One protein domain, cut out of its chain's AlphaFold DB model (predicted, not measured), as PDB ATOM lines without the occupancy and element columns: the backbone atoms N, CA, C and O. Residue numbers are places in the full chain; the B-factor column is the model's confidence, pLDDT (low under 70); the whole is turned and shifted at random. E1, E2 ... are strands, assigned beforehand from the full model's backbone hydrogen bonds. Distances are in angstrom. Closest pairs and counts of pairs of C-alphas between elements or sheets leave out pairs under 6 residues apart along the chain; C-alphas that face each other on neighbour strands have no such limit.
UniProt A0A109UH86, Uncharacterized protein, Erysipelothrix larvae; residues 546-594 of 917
ATOM      1  N   VAL A 546     195.690 151.769 241.475       85.19
ATOM      2  CA  VAL A 546     195.898 150.316 241.535       85.19
ATOM      3  C   VAL A 546     194.645 149.669 242.121       85.19
ATOM      4  O   VAL A 546     194.332 149.875 243.290       85.19
ATOM      5  N   ASP A 547     193.939 148.890 241.307       81.12
ATOM      6  CA  ASP A 547     192.752 148.129 241.690       81.12
ATOM      7  C   ASP A 547     193.098 146.643 241.810       81.12
ATOM      8  O   ASP A 547     193.686 146.054 240.901       81.12
ATOM      9  N   ILE A 548     192.693 146.012 242.914       75.12
ATOM     10  CA  ILE A 548     192.943 144.590 243.173       75.12
ATOM     11  C   ILE A 548     191.614 143.891 243.438       75.12
ATOM     12  O   ILE A 548     190.855 144.288 244.322       75.12
ATOM     13  N   LYS A 549     191.323 142.841 242.666       74.88
ATOM     14  CA  LYS A 549     190.159 141.969 242.878       74.88
ATOM     15  C   LYS A 549     190.641 140.588 243.303       74.88
ATOM     16  O   LYS A 549     191.355 139.934 242.546       74.88
ATOM     17  N   ASN A 550     190.246 140.165 244.501       61.78
ATOM     18  CA  ASN A 550     190.632 138.881 245.085       61.78
ATOM     19  C   ASN A 550     189.524 137.849 244.852       61.78
ATOM     20  O   ASN A 550     188.469 137.953 245.468       61.78
ATOM     21  N   ASP A 551     189.768 136.872 243.974       46.88
ATOM     22  CA  ASP A 551     188.856 135.739 243.748       46.88
ATOM     23  C   ASP A 551     189.675 134.495 243.338       46.88
ATOM     24  O   ASP A 551     190.006 134.293 242.168       46.88
ATOM     25  N   HIS A 552     190.134 133.711 244.328       46.81
ATOM     26  CA  HIS A 552     191.032 132.542 244.165       46.81
ATOM     27  C   HIS A 552     192.345 132.806 243.378       46.81
ATOM     28  O   HIS A 552     193.006 131.890 242.882       46.81
ATOM     29  N   GLY A 553     192.722 134.083 243.295       58.47
ATOM     30  CA  GLY A 553     193.870 134.688 242.624       58.47
ATOM     31  C   GLY A 553     193.648 136.207 242.582       58.47
ATOM     32  O   GLY A 553     192.502 136.661 242.553       58.47
ATOM     33  N   SER A 554     194.717 136.999 242.631       66.12
ATOM     34  CA  SER A 554     194.635 138.461 242.619       66.12
ATOM     35  C   SER A 554     194.703 138.969 241.182       66.12
ATOM     36  O   SER A 554     195.723 138.821 240.505       66.12
ATOM     37  N   LEU A 555     193.612 139.569 240.703       80.50
ATOM     38  CA  LEU A 555     193.626 140.377 239.486       80.50
ATOM     39  C   LEU A 555     194.075 141.790 239.865       80.50
ATOM     40  O   LEU A 555     193.344 142.498 240.556       80.50
ATOM     41  N   ILE A 556     195.260 142.185 239.411       84.38
ATOM     42  CA  ILE A 556     195.859 143.500 239.642       84.38
ATOM     43  C   ILE A 556     195.680 144.330 238.373       84.38
ATOM     44  O   ILE A 556     196.158 143.951 237.304       84.38
ATOM     45  N   GLN A 557     195.001 145.466 238.487       87.19
ATOM     46  CA  GLN A 557     194.839 146.443 237.418       87.19
ATOM     47  C   GLN A 557     195.497 147.761 237.834       87.19
ATOM     48  O   GLN A 557     195.076 148.391 238.795       87.19
ATOM     49  N   LEU A 558     196.509 148.201 237.089       89.69
ATOM     50  CA  LEU A 558     197.194 149.474 237.295       89.69
ATOM     51  C   LEU A 558     196.864 150.435 236.149       89.69
ATOM     52  O   LEU A 558     197.131 150.152 234.982       89.69
ATOM     53  N   THR A 559     196.300 151.586 236.493       89.81
ATOM     54  CA  THR A 559     196.035 152.705 235.582       89.81
ATOM     55  C   THR A 559     197.016 153.824 235.900       89.81
ATOM     56  O   THR A 559     197.254 154.099 237.068       89.81
ATOM     57  N   SER A 560     197.627 154.429 234.884       91.19
ATOM     58  CA  SER A 560     198.704 155.410 235.044       91.19
ATOM     59  C   SER A 560     198.781 156.301 233.807       91.19
ATOM     60  O   SER A 560     198.652 155.797 232.689       91.19
ATOM     61  N   ASP A 561     199.029 157.602 233.984       89.25
ATOM     62  CA  ASP A 561     199.133 158.553 232.868       89.25
ATOM     63  C   ASP A 561     200.368 158.308 231.981       89.25
ATOM     64  O   ASP A 561     200.400 158.721 230.818       89.25
ATOM     65  N   ILE A 562     201.408 157.640 232.503       88.62
ATOM     66  CA  ILE A 562     202.610 157.311 231.716       88.62
ATOM     67  C   ILE A 562     202.397 156.075 230.825       88.62
ATOM     68  O   ILE A 562     203.247 155.770 229.976       88.62
ATOM     69  N   LEU A 563     201.272 155.369 230.999       87.69
ATOM     70  CA  LEU A 563     200.852 154.225 230.196       87.69
ATOM     71  C   LEU A 563     199.796 154.634 229.164       87.69
ATOM     72  O   LEU A 563     198.991 155.532 229.374       87.69
ATOM     73  N   LYS A 564     199.785 153.945 228.017       81.69
ATOM     74  CA  LYS A 564     198.749 154.155 226.989       81.69
ATOM     75  C   LYS A 564     197.445 153.423 227.303       81.69
ATOM     76  O   LYS A 564     196.387 153.872 226.881       81.69
ATOM     77  N   GLU A 565     197.544 152.290 227.990       85.56
ATOM     78  CA  GLU A 565     196.435 151.422 228.385       85.56
ATOM     79  C   GLU A 565     196.707 150.895 229.806       85.56
ATOM     80  O   GLU A 565     197.882 150.772 230.174       85.56
ATOM     81  N   PRO A 566     195.666 150.578 230.603       86.31
ATOM     82  CA  PRO A 566     195.841 149.979 231.924       86.31
ATOM     83  C   PRO A 566     196.594 148.648 231.853       86.31
ATOM     84  O   PRO A 566     196.331 147.809 230.990       86.31
ATOM     85  N   LEU A 567     197.508 148.432 232.794       88.50
ATOM     86  CA  LEU A 567     198.227 147.177 232.953       88.50
ATOM     87  C   LEU A 567     197.377 146.217 233.788       88.50
ATOM     88  O   LEU A 567     197.088 146.507 234.942       88.50
ATOM     89  N   ILE A 568     196.991 145.076 233.219       85.38
ATOM     90  CA  ILE A 568     196.186 144.058 233.907       85.38
ATOM     91  C   ILE A 568     197.013 142.779 234.034       85.38
ATOM     92  O   ILE A 568     197.497 142.257 233.031       85.38
ATOM     93  N   GLN A 569     197.154 142.273 235.258       83.06
ATOM     94  CA  GLN A 569     197.870 141.041 235.581       83.06
ATOM     95  C   GLN A 569     197.020 140.144 236.475       83.06
ATOM     96  O   GLN A 569     196.339 140.623 237.377       83.06
ATOM     97  N   TYR A 570     197.061 138.836 236.234       77.19
ATOM     98  CA  TYR A 570     196.421 137.842 237.091       77.19
ATOM     99  C   TYR A 570     197.495 137.015 237.785       77.19
ATOM    100  O   TYR A 570     198.357 136.452 237.111       77.19
ATOM    101  N   GLN A 571     197.419 136.922 239.111       70.62
ATOM    102  CA  GLN A 571     198.428 136.248 239.913       70.62
ATOM    103  C   GLN A 571     197.806 135.282 240.913       70.62
ATOM    104  O   GLN A 571     197.020 135.673 241.774       70.62
ATOM    105  N   LYS A 572     198.213 134.013 240.854       68.56
ATOM    106  CA  LYS A 572     197.970 133.079 241.957       68.56
ATOM    107  C   LYS A 572     198.980 133.343 243.068       68.56
ATOM    108  O   LYS A 572     200.159 133.541 242.781       68.56
ATOM    109  N   GLN A 573     198.527 133.304 244.318       64.31
ATOM    110  CA  GLN A 573     199.358 133.614 245.489       64.31
ATOM    111  C   GLN A 573     200.618 132.731 245.562       64.31
ATOM    112  O   GLN A 573     201.702 133.240 245.797       64.31
ATOM    113  N   LEU A 574     200.510 131.439 245.237       63.31
ATOM    114  CA  LEU A 574     201.637 130.488 245.234       63.31
ATOM    115  C   LEU A 574     202.638 130.670 244.073       63.31
ATOM    116  O   LEU A 574     203.650 129.982 244.032       63.31
ATOM    117  N   GLU A 575     202.368 131.561 243.116       71.88
ATOM    118  CA  GLU A 575     203.209 131.787 241.924       71.88
ATOM    119  C   GLU A 575     203.757 133.230 241.868       71.88
ATOM    120  O   GLU A 575     204.167 133.698 240.805       71.88
ATOM    121  N   PHE A 576     203.686 133.977 242.978       77.44
ATOM    122  CA  PHE A 576     203.987 135.412 243.015       77.44
ATOM    123  C   PHE A 576     205.433 135.740 242.607       77.44
ATOM    124  O   PHE A 576     206.387 135.137 243.102       77.44
ATOM    125  N   ILE A 577     205.590 136.766 241.761       79.06
ATOM    126  CA  ILE A 577     206.883 137.329 241.355       79.06
ATOM    127  C   ILE A 577     206.946 138.835 241.632       79.06
ATOM    128  O   ILE A 577     205.956 139.554 241.527       79.06
ATOM    129  N   GLU A 578     208.139 139.317 241.972       77.56
ATOM    130  CA  GLU A 578     208.373 140.679 242.467       77.56
ATOM    131  C   GLU A 578     208.191 141.778 241.396       77.56
ATOM    132  O   GLU A 578     207.793 142.894 241.718       77.56
ATOM    133  N   ASP A 579     208.474 141.489 240.123       81.25
ATOM    134  CA  ASP A 579     208.423 142.437 238.999       81.25
ATOM    135  C   ASP A 579     207.180 142.258 238.114       81.25
ATOM    136  O   ASP A 579     207.182 142.588 236.924       81.25
ATOM    137  N   ILE A 580     206.090 141.772 238.711       80.94
ATOM    138  CA  ILE A 580     204.841 141.442 238.017       80.94
ATOM    139  C   ILE A 580     204.261 142.605 237.195       80.94
ATOM    140  O   ILE A 580     203.711 142.395 236.113       80.94
ATOM    141  N   LEU A 581     204.438 143.850 237.649       87.44
ATOM    142  CA  LEU A 581     203.960 145.055 236.963       87.44
ATOM    143  C   LEU A 581     205.027 145.670 236.043       87.44
ATOM    144  O   LEU A 581     205.312 146.868 236.105       87.44
ATOM    145  N   SER A 582     205.647 144.841 235.202       88.75
ATOM    146  CA  SER A 582     206.704 145.260 234.275       88.75
ATOM    147  C   SER A 582     206.175 145.993 233.039       88.75
ATOM    148  O   SER A 582     205.207 145.575 232.404       88.75
ATOM    149  N   ILE A 583     206.866 147.063 232.645       90.50
ATOM    150  CA  ILE A 583     206.557 147.901 231.485       90.50
ATOM    151  C   ILE A 583     207.819 148.231 230.680       90.50
ATOM    152  O   ILE A 583     208.934 148.286 231.202       90.50
ATOM    153  N   LYS A 584     207.636 148.537 229.393       89.06
ATOM    154  CA  LYS A 584     208.680 149.137 228.556       89.06
ATOM    155  C   LYS A 584     208.393 150.621 228.371       89.06
ATOM    156  O   LYS A 584     207.406 150.983 227.734       89.06
ATOM    157  N   TYR A 585     209.285 151.475 228.859       87.06
ATOM    158  CA  TYR A 585     209.137 152.927 228.801       87.06
ATOM    159  C   TYR A 585     210.400 153.582 228.227       87.06
ATOM    160  O   TYR A 585     211.510 153.291 228.661       87.06
ATOM    161  N   LYS A 586     210.250 154.433 227.197       83.56
ATOM    162  CA  LYS A 586     211.362 155.115 226.487       83.56
ATOM    163  C   LYS A 586     212.558 154.187 226.150       83.56
ATOM    164  O   LYS A 586     213.710 154.580 226.276       83.56
ATOM    165  N   ASN A 587     212.267 152.974 225.655       84.94
ATOM    166  CA  ASN A 587     213.218 151.902 225.289       84.94
ATOM    167  C   ASN A 587     213.975 151.209 226.435       84.94
ATOM    168  O   ASN A 587     214.827 150.366 226.160       84.94
ATOM    169  N   GLU A 588     213.612 151.467 227.684       89.69
ATOM    170  CA  GLU A 588     214.145 150.770 228.853       89.69
ATOM    171  C   GLU A 588     213.027 150.001 229.568       89.69
ATOM    172  O   GLU A 588     211.840 150.293 229.393       89.69
ATOM    173  N   MET A 589     213.405 148.978 230.335       91.88
ATOM    174  CA  MET A 589     212.460 148.173 231.103       91.88
ATOM    175  C   MET A 589     212.365 148.685 232.537       91.88
ATOM    176  O   MET A 589     213.381 148.885 233.211       91.88
ATOM    177  N   TYR A 590     211.134 148.858 232.994       92.12
ATOM    178  CA  TYR A 590     210.792 149.274 234.346       92.12
ATOM    179  C   TYR A 590     209.743 148.326 234.921       92.12
ATOM    180  O   TYR A 590     209.105 147.590 234.174       92.12
ATOM    181  N   TYR A 591     209.535 148.360 236.227       90.81
ATOM    182  CA  TYR A 591     208.354 147.786 236.860       90.81
ATOM    183  C   TYR A 591     207.827 148.733 237.932       90.81
ATOM    184  O   TYR A 591     208.589 149.515 238.507       90.81
ATOM    185  N   PHE A 592     206.519 148.685 238.164       89.25
ATOM    186  CA  PHE A 592     205.899 149.393 239.275       89.25
ATOM    187  C   PHE A 592     206.077 148.592 240.562       89.25
ATOM    188  O   PHE A 592     205.710 147.421 240.629       89.25
ATOM    189  N   GLU A 593     206.632 149.239 241.580       85.50
ATOM    190  CA  GLU A 593     206.641 148.753 242.956       85.50
ATOM    191  C   GLU A 593     205.561 149.533 243.708       85.50
ATOM    192  O   GLU A 593     205.699 150.741 243.902       85.50
ATOM    193  N   VAL A 594     204.458 148.856 244.037       81.38
ATOM    194  CA  VAL A 594     203.258 149.447 244.651       81.38
ATOM    195  C   VAL A 594     202.710 148.524 245.745       81.38
ATOM    196  O   VAL A 594     202.855 147.303 245.625       81.38
TER     197      VAL A 594
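AT A GLANCE: This is residues 546 to 594 of the 917 residues of an uncharacterized protein of Erysipelothrix larvae (UniProt A0A109UH86). A three-stranded antiparallel meander, E1 E2 E3, each strand beside the one before, is joined by residues 572 to 581 to a separate antiparallel hairpin, E4 and E5. The printed part has 49 residues, five named strands and no named helix: all strand, only just compact, close to loose, radius of gyration of the C-alphas 11.4 A, spans 35 by 18 by 14 A.

HOW THE PARTS SIT: Start at the hairpin of E1, residues 546 to 550, and E2, residues 554 to 559, where N 547 and O 557 are 2.8 A apart. E3, residues 567 to 571, forms a hairpin with E2; see N 556 and O 569, 2.8 A. E4, residues 582 to 585, and E5, residues 588 to 593, form a hairpin at 136 degrees, with N 583 and O 590 2.8 A apart. E3 and E4 are only just apart, closest C-alphas 8.5 A.

IN THESE COORDINATES: From C-alpha 546 at (195.898, 150.316, 241.535) E1 runs 13.1 A; E2 runs 15.9 A, E3 13.0 A, E4 9.7 A and E5 16.1 A, to C-alpha 593 at (206.641, 148.753, 242.956).

THE WHOLE: The farthest C-alphas, His 552 and Lys 586, are 35.1 A apart. The printed part has no cut; pLDDT is under 70 at residues 550 to 554 and 572 to 574.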